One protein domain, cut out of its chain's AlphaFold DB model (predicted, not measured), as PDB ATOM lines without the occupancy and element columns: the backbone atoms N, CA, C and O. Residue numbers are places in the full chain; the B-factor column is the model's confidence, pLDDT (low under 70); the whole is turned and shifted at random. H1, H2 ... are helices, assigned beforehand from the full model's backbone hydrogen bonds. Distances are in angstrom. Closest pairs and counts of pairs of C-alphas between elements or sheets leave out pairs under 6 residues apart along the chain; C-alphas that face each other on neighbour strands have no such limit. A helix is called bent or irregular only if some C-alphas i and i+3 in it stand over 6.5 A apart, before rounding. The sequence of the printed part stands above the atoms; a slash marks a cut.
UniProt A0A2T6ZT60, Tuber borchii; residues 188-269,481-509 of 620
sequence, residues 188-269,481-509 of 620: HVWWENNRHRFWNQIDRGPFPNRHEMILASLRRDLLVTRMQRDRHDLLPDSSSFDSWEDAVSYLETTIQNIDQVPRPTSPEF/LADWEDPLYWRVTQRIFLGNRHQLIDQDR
ATOM      1  N   HIS A 188      24.745 -23.763 -31.480       49.34
ATOM      2  CA  HIS A 188      26.110 -24.156 -31.851       49.34
ATOM      3  C   HIS A 188      26.551 -25.519 -31.287       49.34
ATOM      4  O   HIS A 188      27.640 -26.020 -31.584       49.34
ATOM      5  N   VAL A 189      25.706 -26.136 -30.458       46.16
ATOM      6  CA  VAL A 189      25.866 -27.511 -29.975       46.16
ATOM      7  C   VAL A 189      25.506 -28.552 -31.053       46.16
ATOM      8  O   VAL A 189      26.033 -29.663 -31.046       46.16
ATOM      9  N   TRP A 190      24.636 -28.201 -31.998       50.25
ATOM     10  CA  TRP A 190      23.811 -29.177 -32.712       50.25
ATOM     11  C   TRP A 190      24.408 -29.656 -34.038       50.25
ATOM     12  O   TRP A 190      24.232 -30.820 -34.407       50.25
ATOM     13  N   TRP A 191      25.143 -28.787 -34.739       53.09
ATOM     14  CA  TRP A 191      25.268 -28.915 -36.198       53.09
ATOM     15  C   TRP A 191      26.686 -29.072 -36.748       53.09
ATOM     16  O   TRP A 191      26.853 -29.515 -37.882       53.09
ATOM     17  N   GLU A 192      27.722 -28.788 -35.960       54.19
ATOM     18  CA  GLU A 192      29.092 -28.697 -36.478       54.19
ATOM     19  C   GLU A 192      29.983 -29.895 -36.084       54.19
ATOM     20  O   GLU A 192      29.895 -30.426 -34.980       54.19
ATOM     21  N   ASN A 193      30.875 -30.333 -36.981       53.88
ATOM     22  CA  ASN A 193      32.050 -31.178 -36.691       53.88
ATOM     23  C   ASN A 193      31.832 -32.415 -35.795       53.88
ATOM     24  O   ASN A 193      32.582 -32.638 -34.846       53.88
ATOM     25  N   ASN A 194      30.838 -33.261 -36.086       58.41
ATOM     26  CA  ASN A 194      30.546 -34.467 -35.292       58.41
ATOM     27  C   ASN A 194      30.109 -34.206 -33.829       58.41
ATOM     28  O   ASN A 194      30.054 -35.149 -33.040       58.41
ATOM     29  N   ARG A 195      29.772 -32.962 -33.454       62.44
ATOM     30  CA  ARG A 195      29.380 -32.568 -32.083       62.44
ATOM     31  C   ARG A 195      28.130 -33.253 -31.566       62.44
ATOM     32  O   ARG A 195      28.030 -33.511 -30.369       62.44
ATOM     33  N   HIS A 196      27.251 -33.643 -32.481       63.91
ATOM     34  CA  HIS A 196      26.100 -34.497 -32.218       63.91
ATOM     35  C   HIS A 196      26.477 -35.762 -31.405       63.91
ATOM     36  O   HIS A 196      25.668 -36.273 -30.634       63.91
ATOM     37  N   ARG A 197      27.750 -36.203 -31.450       67.44
ATOM     38  CA  ARG A 197      28.296 -37.322 -30.648       67.44
ATOM     39  C   ARG A 197      28.351 -37.127 -29.160       67.44
ATOM     40  O   ARG A 197      28.340 -38.115 -28.427       67.44
ATOM     41  N   PHE A 198      28.311 -35.889 -28.716       71.38
ATOM     42  CA  PHE A 198      28.341 -35.568 -27.304       71.38
ATOM     43  C   PHE A 198      26.954 -35.250 -26.762       71.38
ATOM     44  O   PHE A 198      26.863 -34.724 -25.664       71.38
ATOM     45  N   TRP A 199      25.880 -35.606 -27.479       68.94
ATOM     46  CA  TRP A 199      24.505 -35.266 -27.103       68.94
ATOM     47  C   TRP A 199      24.158 -35.544 -25.639       68.94
ATOM     48  O   TRP A 199      23.652 -34.677 -24.938       68.94
ATOM     49  N   ASN A 200      24.481 -36.750 -25.170       70.50
ATOM     50  CA  ASN A 200      24.200 -37.186 -23.800       70.50
ATOM     51  C   ASN A 200      25.258 -36.714 -22.784       70.50
ATOM     52  O   ASN A 200      25.178 -37.070 -21.614       70.50
ATOM     53  N   GLN A 201      26.286 -35.995 -23.237       74.19
ATOM     54  CA  GLN A 201      27.448 -35.576 -22.445       74.19
ATOM     55  C   GLN A 201      27.537 -34.052 -22.284       74.19
ATOM     56  O   GLN A 201      28.400 -33.569 -21.555       74.19
ATOM     57  N   ILE A 202      26.675 -33.297 -22.965       74.25
ATOM     58  CA  ILE A 202      26.662 -31.836 -22.955       74.25
ATOM     59  C   ILE A 202      25.381 -31.323 -22.322       74.25
ATOM     60  O   ILE A 202      24.293 -31.840 -22.575       74.25
ATOM     61  N   ASP A 203      25.525 -30.279 -21.517       71.25
ATOM     62  CA  ASP A 203      24.384 -29.512 -21.048       71.25
ATOM     63  C   ASP A 203      23.860 -28.645 -22.199       71.25
ATOM     64  O   ASP A 203      24.632 -28.052 -22.959       71.25
ATOM     65  N   ARG A 204      22.540 -28.623 -22.360       69.25
ATOM     66  CA  ARG A 204      21.831 -27.962 -23.465       69.25
ATOM     67  C   ARG A 204      20.901 -26.857 -22.964       69.25
ATOM     68  O   ARG A 204      20.187 -26.252 -23.767       69.25
ATOM     69  N   GLY A 205      20.948 -26.577 -21.663       67.19
ATOM     70  CA  GLY A 205      20.091 -25.622 -20.992       67.19
ATOM     71  C   GLY A 205      18.691 -26.177 -20.693       67.19
ATOM     72  O   GLY A 205      18.416 -27.357 -20.934       67.19
ATOM     73  N   PRO A 206      17.784 -25.341 -20.157       63.09
ATOM     74  CA  PRO A 206      17.954 -23.905 -19.919       63.09
ATOM     75  C   PRO A 206      19.067 -23.593 -18.940       63.09
ATOM     76  O   PRO A 206      19.148 -24.202 -17.876       63.09
ATOM     77  N   PHE A 207      19.895 -22.615 -19.300       69.81
ATOM     78  CA  PHE A 207      20.901 -22.091 -18.393       69.81
ATOM     79  C   PHE A 207      20.278 -20.944 -17.594       69.81
ATOM     80  O   PHE A 207      19.786 -19.987 -18.187       69.81
ATOM     81  N   PRO A 208      20.286 -20.995 -16.257       62.47
ATOM     82  CA  PRO A 208      19.695 -19.957 -15.418       62.47
ATOM     83  C   PRO A 208      20.465 -18.630 -15.482       62.47
ATOM     84  O   PRO A 208      19.949 -17.601 -15.048       62.47
ATOM     85  N   ASN A 209      21.706 -18.633 -15.982       68.31
ATOM     86  CA  ASN A 209      22.543 -17.447 -16.095       68.31
ATOM     87  C   ASN A 209      23.649 -17.610 -17.159       68.31
ATOM     88  O   ASN A 209      23.972 -18.719 -17.597       68.31
ATOM     89  N   ARG A 210      24.281 -16.481 -17.511       70.69
ATOM     90  CA  ARG A 210      25.406 -16.398 -18.459       70.69
ATOM     91  C   ARG A 210      26.551 -17.348 -18.121       70.69
ATOM     92  O   ARG A 210      27.181 -17.919 -19.006       70.69
ATOM     93  N   HIS A 211      26.872 -17.450 -16.836       75.06
ATOM     94  CA  HIS A 211      28.040 -18.170 -16.356       75.06
ATOM     95  C   HIS A 211      27.909 -19.675 -16.617       75.06
ATOM     96  O   HIS A 211      28.829 -20.280 -17.168       75.06
ATOM     97  N   GLU A 212      26.746 -20.254 -16.325       75.94
ATOM     98  CA  GLU A 212      26.463 -21.666 -16.591       75.94
ATOM     99  C   GLU A 212      26.479 -21.986 -18.087       75.94
ATOM    100  O   GLU A 212      27.056 -22.997 -18.487       75.94
ATOM    101  N   MET A 213      25.964 -21.089 -18.932       75.62
ATOM    102  CA  MET A 213      26.023 -21.289 -20.380       75.62
ATOM    103  C   MET A 213      27.453 -21.202 -20.940       75.62
ATOM    104  O   MET A 213      27.830 -22.001 -21.804       75.62
ATOM    105  N   ILE A 214      28.273 -20.262 -20.451       76.81
ATOM    106  CA  ILE A 214      29.697 -20.158 -20.814       76.81
ATOM    107  C   ILE A 214      30.424 -21.452 -20.435       76.81
ATOM    108  O   ILE A 214      31.128 -22.028 -21.263       76.81
ATOM    109  N   LEU A 215      30.230 -21.933 -19.204       80.50
ATOM    110  CA  LEU A 215      30.839 -23.176 -18.737       80.50
ATOM    111  C   LEU A 215      30.390 -24.377 -19.572       80.50
ATOM    112  O   LEU A 215      31.228 -25.187 -19.967       80.50
ATOM    113  N   ALA A 216      29.097 -24.487 -19.881       79.81
ATOM    114  CA  ALA A 216      28.578 -25.549 -20.737       79.81
ATOM    115  C   ALA A 216      29.188 -25.505 -22.149       79.81
ATOM    116  O   ALA A 216      29.594 -26.543 -22.676       79.81
ATOM    117  N   SER A 217      29.339 -24.309 -22.723       79.25
ATOM    118  CA  SER A 217      29.952 -24.103 -24.042       79.25
ATOM    119  C   SER A 217      31.430 -24.515 -24.062       79.25
ATOM    120  O   SER A 217      31.847 -25.265 -24.946       79.25
ATOM    121  N   LEU A 218      32.208 -24.120 -23.049       82.56
ATOM    122  CA  LEU A 218      33.618 -24.509 -22.922       82.56
ATOM    123  C   LEU A 218      33.785 -26.012 -22.685       82.56
ATOM    124  O   LEU A 218      34.653 -26.640 -23.287       82.56
ATOM    125  N   ARG A 219      32.944 -26.613 -21.833       86.44
ATOM    126  CA  ARG A 219      32.958 -28.062 -21.569       86.44
ATOM    127  C   ARG A 219      32.642 -28.856 -22.836       86.44
ATOM    128  O   ARG A 219      33.322 -29.843 -23.113       86.44
ATOM    129  N   ARG A 220      31.676 -28.403 -23.641       82.56
ATOM    130  CA  ARG A 220      31.419 -28.948 -24.983       82.56
ATOM    131  C   ARG A 220      32.665 -28.848 -25.861       82.56
ATOM    132  O   ARG A 220      33.058 -29.843 -26.462       82.56
ATOM    133  N   ASP A 221      33.285 -27.675 -25.953       83.56
ATOM    134  CA  ASP A 221      34.457 -27.477 -26.811       83.56
ATOM    135  C   ASP A 221      35.657 -28.325 -26.368       83.56
ATOM    136  O   ASP A 221      36.362 -28.876 -27.216       83.56
ATOM    137  N   LEU A 222      35.828 -28.543 -25.063       88.25
ATOM    138  CA  LEU A 222      36.823 -29.465 -24.514       88.25
ATOM    139  C   LEU A 222      36.574 -30.913 -24.960       88.25
ATOM    140  O   LEU A 222      37.516 -31.597 -25.364       88.25
ATOM    141  N   LEU A 223      35.322 -31.385 -24.932       87.31
ATOM    142  CA  LEU A 223      34.967 -32.729 -25.413       87.31
ATOM    143  C   LEU A 223      35.299 -32.903 -26.901       87.31
ATOM    144  O   LEU A 223      35.891 -33.907 -27.296       87.31
ATOM    145  N   VAL A 224      34.962 -31.904 -27.719       83.94
ATOM    146  CA  VAL A 224      35.227 -31.917 -29.165       83.94
ATOM    147  C   VAL A 224      36.724 -31.916 -29.449       83.94
ATOM    148  O   VAL A 224      37.193 -32.727 -30.244       83.94
ATOM    149  N   THR A 225      37.474 -31.054 -28.764       87.62
ATOM    150  CA  THR A 225      38.929 -30.931 -28.924       87.62
ATOM    151  C   THR A 225      39.628 -32.240 -28.544       87.62
ATOM    152  O   THR A 225      40.475 -32.730 -29.287       87.62
ATOM    153  N   ARG A 226      39.221 -32.881 -27.437       90.31
ATOM    154  CA  ARG A 226      39.739 -34.204 -27.037       90.31
ATOM    155  C   ARG A 226      39.451 -35.279 -28.084       90.31
ATOM    156  O   ARG A 226      40.322 -36.084 -28.377       90.31
ATOM    157  N   MET A 227      38.267 -35.270 -28.691       87.88
ATOM    158  CA  MET A 227      37.940 -36.212 -29.764       87.88
ATOM    159  C   MET A 227      38.795 -36.000 -31.016       87.88
ATOM    160  O   MET A 227      39.220 -36.982 -31.615       87.88
ATOM    161  N   GLN A 228      39.031 -34.749 -31.422       87.19
ATOM    162  CA  GLN A 228      39.892 -34.434 -32.570       87.19
ATOM    163  C   GLN A 228      41.331 -34.900 -32.321       87.19
ATOM    164  O   GLN A 228      41.918 -35.567 -33.173       87.19
ATOM    165  N   ARG A 229      41.847 -34.666 -31.107       90.50
ATOM    166  CA  ARG A 229      43.125 -35.220 -30.644       90.50
ATOM    167  C   ARG A 229      43.157 -36.747 -30.743       90.50
ATOM    168  O   ARG A 229      44.083 -37.297 -31.328       90.50
ATOM    169  N   ASP A 230      42.154 -37.431 -30.190       90.38
ATOM    170  CA  ASP A 230      42.104 -38.902 -30.130       90.38
ATOM    171  C   ASP A 230      41.974 -39.550 -31.518       90.38
ATOM    172  O   ASP A 230      42.317 -40.717 -31.702       90.38
ATOM    173  N   ARG A 231      41.483 -38.797 -32.508       88.06
ATOM    174  CA  ARG A 231      41.440 -39.203 -33.920       88.06
ATOM    175  C   ARG A 231      42.709 -38.874 -34.692       88.06
ATOM    176  O   ARG A 231      42.811 -39.276 -35.847       88.06
ATOM    177  N   HIS A 232      43.654 -38.178 -34.065       86.94
ATOM    178  CA  HIS A 232      44.839 -37.634 -34.716       86.94
ATOM    179  C   HIS A 232      44.491 -36.709 -35.895       86.94
ATOM    180  O   HIS A 232      45.192 -36.703 -36.908       86.94
ATOM    181  N   ASP A 233      43.410 -35.928 -35.768       87.75
ATOM    182  CA  ASP A 233      43.087 -34.879 -36.738       87.75
ATOM    183  C   ASP A 233      44.222 -33.836 -36.758       87.75
ATOM    184  O   ASP A 233      44.925 -33.643 -35.766       87.75
ATOM    185  N   LEU A 234      44.423 -33.142 -37.879       86.69
ATOM    186  CA  LEU A 234      45.397 -32.049 -37.939       86.69
ATOM    187  C   LEU A 234      44.809 -30.784 -37.313       86.69
ATOM    188  O   LEU A 234      43.653 -30.431 -37.559       86.69
ATOM    189  N   LEU A 235      45.624 -30.095 -36.519       85.38
ATOM    190  CA  LEU A 235      45.271 -28.791 -35.976       85.38
ATOM    191  C   LEU A 235      45.177 -27.772 -37.128       85.38
ATOM    192  O   LEU A 235      46.042 -27.792 -38.006       85.38
ATOM    193  N   PRO A 236      44.148 -26.904 -37.177       84.00
ATOM    194  CA  PRO A 236      44.037 -25.914 -38.243       84.00
ATOM    195  C   PRO A 236      45.239 -24.965 -38.265       84.00
ATOM    196  O   PRO A 236      45.619 -24.445 -37.219       84.00
ATOM    197  N   ASP A 237      45.749 -24.637 -39.456       83.25
ATOM    198  CA  ASP A 237      46.878 -23.704 -39.636       83.25
ATOM    199  C   ASP A 237      46.635 -22.312 -39.019       83.25
ATOM    200  O   ASP A 237      47.568 -21.563 -38.744       83.25
ATOM    201  N   SER A 238      45.369 -21.937 -38.816       79.44
ATOM    202  CA  SER A 238      44.977 -20.671 -38.193       79.44
ATOM    203  C   SER A 238      45.001 -20.689 -36.661       79.44
ATOM    204  O   SER A 238      44.713 -19.662 -36.035       79.44
ATOM    205  N   SER A 239      45.279 -21.843 -36.049       83.19
ATOM    206  CA  SER A 239      45.263 -21.991 -34.601       83.19
ATOM    207  C   SER A 239      46.434 -21.277 -33.936       83.19
ATOM    208  O   SER A 239      47.503 -21.095 -34.511       83.19
ATOM    209  N   SER A 240      46.223 -20.862 -32.691       85.25
ATOM    210  CA  SER A 240      47.252 -20.244 -31.850       85.25
ATOM    211  C   SER A 240      48.028 -21.269 -31.018       85.25
ATOM    212  O   SER A 240      48.854 -20.863 -30.204       85.25
ATOM    213  N   PHE A 241      47.713 -22.558 -31.162       86.94
ATOM    214  CA  PHE A 241      48.325 -23.658 -30.422       86.94
ATOM    215  C   PHE A 241      49.193 -24.506 -31.348       86.94
ATOM    216  O   PHE A 241      48.804 -24.768 -32.486       86.94
ATOM    217  N   ASP A 242      50.331 -24.968 -30.831       87.94
ATOM    218  CA  ASP A 242      51.259 -25.831 -31.569       87.94
ATOM    219  C   ASP A 242      50.835 -27.311 -31.515       87.94
ATOM    220  O   ASP A 242      51.224 -28.108 -32.370       87.94
ATOM    221  N   SER A 243      50.024 -27.691 -30.521       90.88
ATOM    222  CA  SER A 243      49.526 -29.055 -30.330       90.88
ATOM    223  C   SER A 243      48.097 -29.102 -29.783       90.88
ATOM    224  O   SER A 243      47.575 -28.132 -29.221       90.88
ATOM    225  N   TRP A 244      47.441 -30.258 -29.936       91.38
ATOM    226  CA  TRP A 244      46.109 -30.473 -29.367       91.38
ATOM    227  C   TRP A 244      46.157 -30.505 -27.842       91.38
ATOM    228  O   TRP A 244      45.201 -30.092 -27.190       91.38
ATOM    229  N   GLU A 245      47.264 -30.969 -27.267       93.31
ATOM    230  CA  GLU A 245      47.521 -30.965 -25.831       93.31
ATOM    231  C   GLU A 245      47.502 -29.542 -25.266       93.31
ATOM    232  O   GLU A 245      46.881 -29.319 -24.226       93.31
ATOM    233  N   ASP A 246      48.083 -28.569 -25.975       90.00
ATOM    234  CA  ASP A 246      48.062 -27.161 -25.563       90.00
ATOM    235  C   ASP A 246      46.637 -26.595 -25.582       90.00
ATOM    236  O   ASP A 246      46.209 -25.934 -24.634       90.00
ATOM    237  N   ALA A 247      45.868 -26.905 -26.631       89.44
ATOM    238  CA  ALA A 247      44.474 -26.489 -26.749       89.44
ATOM    239  C   ALA A 247      43.592 -27.103 -25.642       89.44
ATOM    240  O   ALA A 247      42.758 -26.413 -25.049       89.44
ATOM    241  N   VAL A 248      43.793 -28.390 -25.328       93.06
ATOM    242  CA  VAL A 248      43.105 -29.091 -24.232       93.06
ATOM    243  C   VAL A 248      43.479 -28.481 -22.882       93.06
ATOM    244  O   VAL A 248      42.584 -28.146 -22.107       93.06
ATOM    245  N   SER A 249      44.773 -28.284 -22.615       91.88
ATOM    246  CA  SER A 249      45.263 -27.703 -21.360       91.88
ATOM    247  C   SER A 249      44.745 -26.281 -21.153       91.88
ATOM    248  O   SER A 249      44.409 -25.904 -20.028       91.88
ATOM    249  N   TYR A 250      44.667 -25.492 -22.227       89.69
ATOM    250  CA  TYR A 250      44.075 -24.162 -22.199       89.69
ATOM    251  C   TYR A 250      42.605 -24.232 -21.775       89.69
ATOM    252  O   TYR A 250      42.236 -23.623 -20.776       89.69
ATOM    253  N   LEU A 251      41.782 -25.037 -22.458       89.31
ATOM    254  CA  LEU A 251      40.357 -25.162 -22.135       89.31
ATOM    255  C   LEU A 251      40.121 -25.673 -20.707       89.31
ATOM    256  O   LEU A 251      39.259 -25.142 -20.012       89.31
ATOM    257  N   GLU A 252      40.885 -26.666 -20.244       92.75
ATOM    258  CA  GLU A 252      40.800 -27.171 -18.865       92.75
ATOM    259  C   GLU A 252      41.102 -26.080 -17.835       92.75
ATOM    260  O   GLU A 252      40.342 -25.905 -16.880       92.75
ATOM    261  N   THR A 253      42.174 -25.317 -18.060       88.44
ATOM    262  CA  THR A 253      42.595 -24.224 -17.175       88.44
ATOM    263  C   THR A 253      41.565 -23.099 -17.171       88.44
ATOM    264  O   THR A 253      41.128 -22.656 -16.112       88.44
ATOM    265  N   THR A 254      41.102 -22.680 -18.348       84.50
ATOM    266  CA  THR A 254      40.062 -21.662 -18.503       84.50
ATOM    267  C   THR A 254      38.763 -22.074 -17.802       84.50
ATOM    268  O   THR A 254      38.164 -21.258 -17.100       84.50
ATOM    269  N   ILE A 255      38.323 -23.330 -17.954       88.00
ATOM    270  CA  ILE A 255      37.126 -23.848 -17.272       88.00
ATOM    271  C   ILE A 255      37.311 -23.765 -15.757       88.00
ATOM    272  O   ILE A 255      36.433 -23.238 -15.081       88.00
ATOM    273  N   GLN A 256      38.448 -24.230 -15.228       87.00
ATOM    274  CA  GLN A 256      38.743 -24.167 -13.792       87.00
ATOM    275  C   GLN A 256      38.765 -22.726 -13.267       87.00
ATOM    276  O   GLN A 256      38.171 -22.447 -12.227       87.00
ATOM    277  N   ASN A 257      39.398 -21.804 -13.995       81.75
ATOM    278  CA  ASN A 257      39.484 -20.392 -13.617       81.75
ATOM    279  C   ASN A 257      38.099 -19.741 -13.534       81.75
ATOM    280  O   ASN A 257      37.821 -18.979 -12.607       81.75
ATOM    281  N   ILE A 258      37.222 -20.041 -14.496       77.69
ATOM    282  CA  ILE A 258      35.857 -19.510 -14.511       77.69
ATOM    283  C   ILE A 258      35.040 -20.121 -13.369       77.69
ATOM    284  O   ILE A 258      34.380 -19.374 -12.658       77.69
ATOM    285  N   ASP A 259      35.124 -21.436 -13.158       80.19
ATOM    286  CA  ASP A 259      34.388 -22.163 -12.110       80.19
ATOM    287  C   ASP A 259      34.740 -21.664 -10.690       80.19
ATOM    288  O   ASP A 259      33.873 -21.564  -9.825       80.19
ATOM    289  N   GLN A 260      36.001 -21.276 -10.452       77.00
ATOM    290  CA  GLN A 260      36.479 -20.796  -9.145       77.00
ATOM    291  C   GLN A 260      36.038 -19.373  -8.784       77.00
ATOM    292  O   GLN A 260      35.946 -19.045  -7.599       77.00
ATOM    293  N   VAL A 261      35.785 -18.514  -9.773       66.56
ATOM    294  CA  VAL A 261      35.361 -17.125  -9.550       66.56
ATOM    295  C   VAL A 261      34.060 -16.881 -10.317       66.56
ATOM    296  O   VAL A 261      34.093 -16.356 -11.437       66.56
ATOM    297  N   PRO A 262      32.899 -17.238  -9.721       61.78
ATOM    298  CA  PRO A 262      31.602 -16.986 -10.326       61.78
ATOM    299  C   PRO A 262      31.472 -15.501 -10.643       61.78
ATOM    300  O   PRO A 262      31.629 -14.636  -9.776       61.78
ATOM    301  N   ARG A 263      31.218 -15.186 -11.912       59.91
ATOM    302  CA  ARG A 263      31.035 -13.792 -12.319       59.91
ATOM    303  C   ARG A 263      29.682 -13.301 -11.811       59.91
ATOM    304  O   ARG A 263      28.725 -14.072 -11.853       59.91
ATOM    305  N   PRO A 264      29.559 -12.035 -11.378       52.41
ATOM    306  CA  PRO A 264      28.254 -11.465 -11.083       52.41
ATOM    307  C   PRO A 264      27.412 -11.488 -12.362       52.41
ATOM    308  O   PRO A 264      27.699 -10.774 -13.321       52.41
ATOM    309  N   THR A 265      26.394 -12.344 -12.391       54.31
ATOM    310  CA  THR A 265      25.452 -12.426 -13.504       54.31
ATOM    311  C   THR A 265      24.213 -11.629 -13.140       54.31
ATOM    312  O   THR A 265      23.478 -11.995 -12.221       54.31
ATOM    313  N   SER A 266      23.950 -10.545 -13.865       54.56
ATOM    314  CA  SER A 266      22.581 -10.040 -13.955       54.56
ATOM    315  C   SER A 266      21.673 -11.167 -14.469       54.56
ATOM    316  O   SER A 266      22.135 -11.945 -15.309       54.56
ATOM    317  N   PRO A 267      20.407 -11.258 -14.026       55.50
ATOM    318  CA  PRO A 267      19.436 -12.145 -14.659       55.50
ATOM    319  C   PRO A 267      19.429 -11.888 -16.168       55.50
ATOM    320  O   PRO A 267      19.258 -10.744 -16.597       55.50
ATOM    321  N   GLU A 268      19.691 -12.924 -16.962       63.31
ATOM    322  CA  GLU A 268      19.704 -12.803 -18.418       63.31
ATOM    323  C   GLU A 268      18.320 -13.047 -18.995       63.31
ATOM    324  O   GLU A 268      17.529 -13.821 -18.462       63.31
ATOM    325  N   PHE A 269      18.033 -12.374 -20.102       69.19
ATOM    326  CA  PHE A 269      16.861 -12.649 -20.912       69.19
ATOM    327  C   PHE A 269      17.313 -13.454 -22.118       69.19
ATOM    328  O   PHE A 269      18.221 -13.038 -22.841       69.19
ATOM    329  N   LEU A 481      23.750   0.148 -25.146       48.22
ATOM    330  CA  LEU A 481      24.106  -0.899 -26.106       48.22
ATOM    331  C   LEU A 481      25.542  -1.430 -25.895       48.22
ATOM    332  O   LEU A 481      25.890  -2.491 -26.387       48.22
ATOM    333  N   ALA A 482      26.379  -0.707 -25.142       40.97
ATOM    334  CA  ALA A 482      27.711  -1.145 -24.734       40.97
ATOM    335  C   ALA A 482      27.697  -2.400 -23.835       40.97
ATOM    336  O   ALA A 482      28.657  -3.171 -23.877       40.97
ATOM    337  N   ASP A 483      26.613  -2.633 -23.082       45.41
ATOM    338  CA  ASP A 483      26.405  -3.849 -22.279       45.41
ATOM    339  C   ASP A 483      26.018  -5.063 -23.150       45.41
ATOM    340  O   ASP A 483      26.055  -6.203 -22.686       45.41
ATOM    341  N   TRP A 484      25.652  -4.833 -24.419       50.62
ATOM    342  CA  TRP A 484      25.272  -5.876 -25.377       50.62
ATOM    343  C   TRP A 484      26.471  -6.558 -26.031       50.62
ATOM    344  O   TRP A 484      26.327  -7.603 -26.650       50.62
ATOM    345  N   GLU A 485      27.656  -5.973 -25.907       49.69
ATOM    346  CA  GLU A 485      28.858  -6.433 -26.583       49.69
ATOM    347  C   GLU A 485      29.862  -6.961 -25.556       49.69
ATOM    348  O   GLU A 485      30.984  -6.451 -25.474       49.69
ATOM    349  N   ASP A 486      29.457  -7.938 -24.736       54.41
ATOM    350  CA  ASP A 486      30.391  -8.694 -23.896       54.41
ATOM    351  C   ASP A 486      31.304  -9.519 -24.824       54.41
ATOM    352  O   ASP A 486      30.870 -10.535 -25.382       54.41
ATOM    353  N   PRO A 487      32.570  -9.108 -25.038       54.06
ATOM    354  CA  PRO A 487      33.426  -9.755 -26.019       54.06
ATOM    355  C   PRO A 487      33.783 -11.170 -25.578       54.06
ATOM    356  O   PRO A 487      33.981 -12.035 -26.417       54.06
ATOM    357  N   LEU A 488      33.848 -11.429 -24.269       57.41
ATOM    358  CA  LEU A 488      34.091 -12.770 -23.749       57.41
ATOM    359  C   LEU A 488      32.939 -13.694 -24.133       57.41
ATOM    360  O   LEU A 488      33.151 -14.798 -24.620       57.41
ATOM    361  N   TYR A 489      31.720 -13.212 -23.946       60.53
ATOM    362  CA  TYR A 489      30.518 -13.953 -24.260       60.53
ATOM    363  C   TYR A 489      30.433 -14.311 -25.749       60.53
ATOM    364  O   TYR A 489      30.300 -15.485 -26.093       60.53
ATOM    365  N   TRP A 490      30.627 -13.322 -26.625       57.94
ATOM    366  CA  TRP A 490      30.740 -13.505 -28.076       57.94
ATOM    367  C   TRP A 490      31.767 -14.589 -28.444       57.94
ATOM    368  O   TRP A 490      31.464 -15.534 -29.173       57.94
ATOM    369  N   ARG A 491      32.978 -14.499 -27.879       63.88
ATOM    370  CA  ARG A 491      34.088 -15.415 -28.190       63.88
ATOM    371  C   ARG A 491      33.790 -16.870 -27.843       63.88
ATOM    372  O   ARG A 491      34.216 -17.757 -28.577       63.88
ATOM    373  N   VAL A 492      33.103 -17.108 -26.728       63.25
ATOM    374  CA  VAL A 492      32.914 -18.455 -26.168       63.25
ATOM    375  C   VAL A 492      31.667 -19.149 -26.731       63.25
ATOM    376  O   VAL A 492      31.563 -20.373 -26.681       63.25
ATOM    377  N   THR A 493      30.712 -18.392 -27.276       58.81
ATOM    378  CA  THR A 493      29.373 -18.923 -27.588       58.81
ATOM    379  C   THR A 493      29.083 -19.118 -29.071       58.81
ATOM    380  O   THR A 493      28.205 -19.912 -29.391       58.81
ATOM    381  N   GLN A 494      29.820 -18.480 -29.984       55.06
ATOM    382  CA  GLN A 494      29.328 -18.321 -31.359       55.06
ATOM    383  C   GLN A 494      29.951 -19.179 -32.456       55.06
ATOM    384  O   GLN A 494      29.499 -19.128 -33.599       55.06
ATOM    385  N   ARG A 495      30.992 -19.962 -32.165       58.97
ATOM    386  CA  ARG A 495      31.649 -20.817 -33.170       58.97
ATOM    387  C   ARG A 495      32.282 -22.049 -32.543       58.97
ATOM    388  O   ARG A 495      32.460 -22.119 -31.329       58.97
ATOM    389  N   ILE A 496      32.688 -23.002 -33.387       65.75
ATOM    390  CA  ILE A 496      33.655 -24.034 -32.995       65.75
ATOM    391  C   ILE A 496      34.902 -23.372 -32.417       65.75
ATOM    392  O   ILE A 496      35.506 -22.525 -33.075       65.75
ATOM    393  N   PHE A 497      35.335 -23.805 -31.236       76.19
ATOM    394  CA  PHE A 497      36.679 -23.509 -30.760       76.19
ATOM    395  C   PHE A 497      37.715 -24.169 -31.682       76.19
ATOM    396  O   PHE A 497      37.835 -25.390 -31.720       76.19
ATOM    397  N   LEU A 498      38.443 -23.352 -32.443       75.00
ATOM    398  CA  LEU A 498      39.548 -23.770 -33.318       75.00
ATOM    399  C   LEU A 498      40.905 -23.308 -32.759       75.00
ATOM    400  O   LEU A 498      41.946 -23.490 -33.390       75.00
ATOM    401  N   GLY A 499      40.896 -22.661 -31.590       74.62
ATOM    402  CA  GLY A 499      42.073 -22.048 -30.985       74.62
ATOM    403  C   GLY A 499      42.572 -20.799 -31.710       74.62
ATOM    404  O   GLY A 499      43.717 -20.393 -31.525       74.62
ATOM    405  N   ASN A 500      41.743 -20.155 -32.536       76.06
ATOM    406  CA  ASN A 500      42.128 -18.909 -33.194       76.06
ATOM    407  C   ASN A 500      42.342 -17.798 -32.154       76.06
ATOM    408  O   ASN A 500      41.668 -17.763 -31.127       76.06
ATOM    409  N   ARG A 501      43.211 -16.822 -32.447       71.38
ATOM    410  CA  ARG A 501      43.565 -15.750 -31.494       71.38
ATOM    411  C   ARG A 501      42.361 -14.990 -30.934       71.38
ATOM    412  O   ARG A 501      42.363 -14.624 -29.765       71.38
ATOM    413  N   HIS A 502      41.336 -14.764 -31.754       66.75
ATOM    414  CA  HIS A 502      40.114 -14.088 -31.324       66.75
ATOM    415  C   HIS A 502      39.254 -14.941 -30.380       66.75
ATOM    416  O   HIS A 502      38.389 -14.384 -29.732       66.75
ATOM    417  N   GLN A 503      39.476 -16.254 -30.282       68.94
ATOM    418  CA  GLN A 503      38.738 -17.181 -29.411       68.94
ATOM    419  C   GLN A 503      39.405 -17.361 -28.041       68.94
ATOM    420  O   GLN A 503      38.809 -17.940 -27.136       68.94
ATOM    421  N   LEU A 504      40.636 -16.863 -27.879       73.50
ATOM    422  CA  LEU A 504      41.352 -16.900 -26.610       73.50
ATOM    423  C   LEU A 504      40.837 -15.804 -25.665       73.50
ATOM    424  O   LEU A 504      40.455 -14.710 -26.093       73.50
ATOM    425  N   ILE A 505      40.826 -16.087 -24.366       71.38
ATOM    426  CA  ILE A 505      40.322 -15.202 -23.320       71.38
ATOM    427  C   ILE A 505      41.499 -14.402 -22.762       71.38
ATOM    428  O   ILE A 505      42.418 -14.945 -22.159       71.38
ATOM    429  N   ASP A 506      41.473 -13.080 -22.960       58.28
ATOM    430  CA  ASP A 506      42.603 -12.186 -22.646       58.28
ATOM    431  C   ASP A 506      42.990 -12.166 -21.154       58.28
ATOM    432  O   ASP A 506      44.114 -11.797 -20.814       58.28
ATOM    433  N   GLN A 507      42.086 -12.584 -20.259       50.47
ATOM    434  CA  GLN A 507      42.360 -12.660 -18.820       50.47
ATOM    435  C   GLN A 507      43.434 -13.700 -18.460       50.47
ATOM    436  O   GLN A 507      44.074 -13.540 -17.428       50.47
ATOM    437  N   ASP A 508      43.738 -14.656 -19.342       44.81
ATOM    438  CA  ASP A 508      44.796 -15.653 -19.124       44.81
ATOM    439  C   ASP A 508      46.204 -15.143 -19.521       44.81
ATOM    440  O   ASP A 508      47.214 -15.778 -19.220       44.81
ATOM    441  N   ARG A 509      46.324 -13.964 -20.161       39.91
ATOM    442  CA  ARG A 509      47.634 -13.352 -20.486       39.91
ATOM    443  C   ARG A 509      48.224 -12.502 -19.361       39.91
ATOM    444  O   ARG A 509      49.414 -12.196 -19.404       39.91
TER     445      ARG A 509
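Overview. This is residues 188 to 269 and 481 to 509 of the 620 residues of a protein of Tuber borchii (UniProt A0A2T6ZT60). Two long helices, H2 and H3, run side by side as a helical hairpin, with the short helices H1 and H5 on H2 and the short H6 near H3. H1 is on the side of H2 away from H3 and only just touches H2, H5 packs on residues 214 to 218 of H2, H6 is near H3, and residues 481 to 486, with H4 in them, stick out. The printed part has 111 residues with six named helices, H1 to H6 in order along the chain, and no named strand; the class is all helix. It is compact, with a radius of gyration of the C-alphas of 14.1 A and spans of 41 by 33 by 27 A.

Arrangement. Start at H1, residues 195 to 201, which only just touches H2, residues 210 to 230, with 3 pairs of C-alphas within 8 A. Look there at the closest C-alphas, those of Arg 195 and Val 224, 6.6 A apart; H1 touches residues 220 to 224 of H2 alone, at a steep tilt of 63 degrees, opposite ways. H2 is the hub, touching three helices. It touches H3, residues 244 to 260, at a shallow tilt of 21 degrees, opposite ways, and the two form a hairpin; their closest C-alphas are those of Arg 229 and Trp 244, 5.8 A apart. H4, residues 481 to 484, touches no helix. H5, residues 487 to 493, touches residues 214 to 218 of H2 alone, at a steep tilt of 55 degrees, the same way; the C-alphas of Ser 217 and Thr 493 are closest, at 6.3 A. The packing of the touching helices is mostly crossed, but only just, with 1 of 3 pairs at a shallow tilt. H6, residues 506 to 509, is close to H3 but not clearly touching, with the C-alphas of Thr 254 and Asp 508 closest, 7.7 A apart. H1 and H3 are apart, and so are H3 and H5. In H2, H3 and H5 every O i to N i+4 pair is within hydrogen-bond range; in H1 0 of 3 are, beside 3 of 4 O i to N i+3 pairs, and H4 and H6 are too short for an i+4 pair.

Along the chain. Find C-alpha 195 at (29.380, -32.568, -32.083), where H1 begins; it is irregular, with C-alphas 197 and 200 8.0 A apart. From C-alpha 210 at (25.406, -16.398, -18.459), H2 runs 30.4 A to residue 230. H3 covers 24.4 A from residue 244 to 260. Past the cut come H4, residues 481 to 484, H5, residues 487 to 493 and 10.1 A long, and H6, which ends at C-alpha 509 at (47.634, -13.352, -20.486).

Size, cuts and confidence. The C-alphas of His 232 and Leu 481 are the two farthest apart, 43.1 A. Residues 270 to 480 are not printed, and C-alphas 269 and 481 are 14.7 A apart across the cut. The links H2 to H3 and H5 to H6 are long. The mean pLDDT of the printed part is 72.1, and 48 residues are under 70, among them 188 to 197, 261 to 269 and 481 to 496.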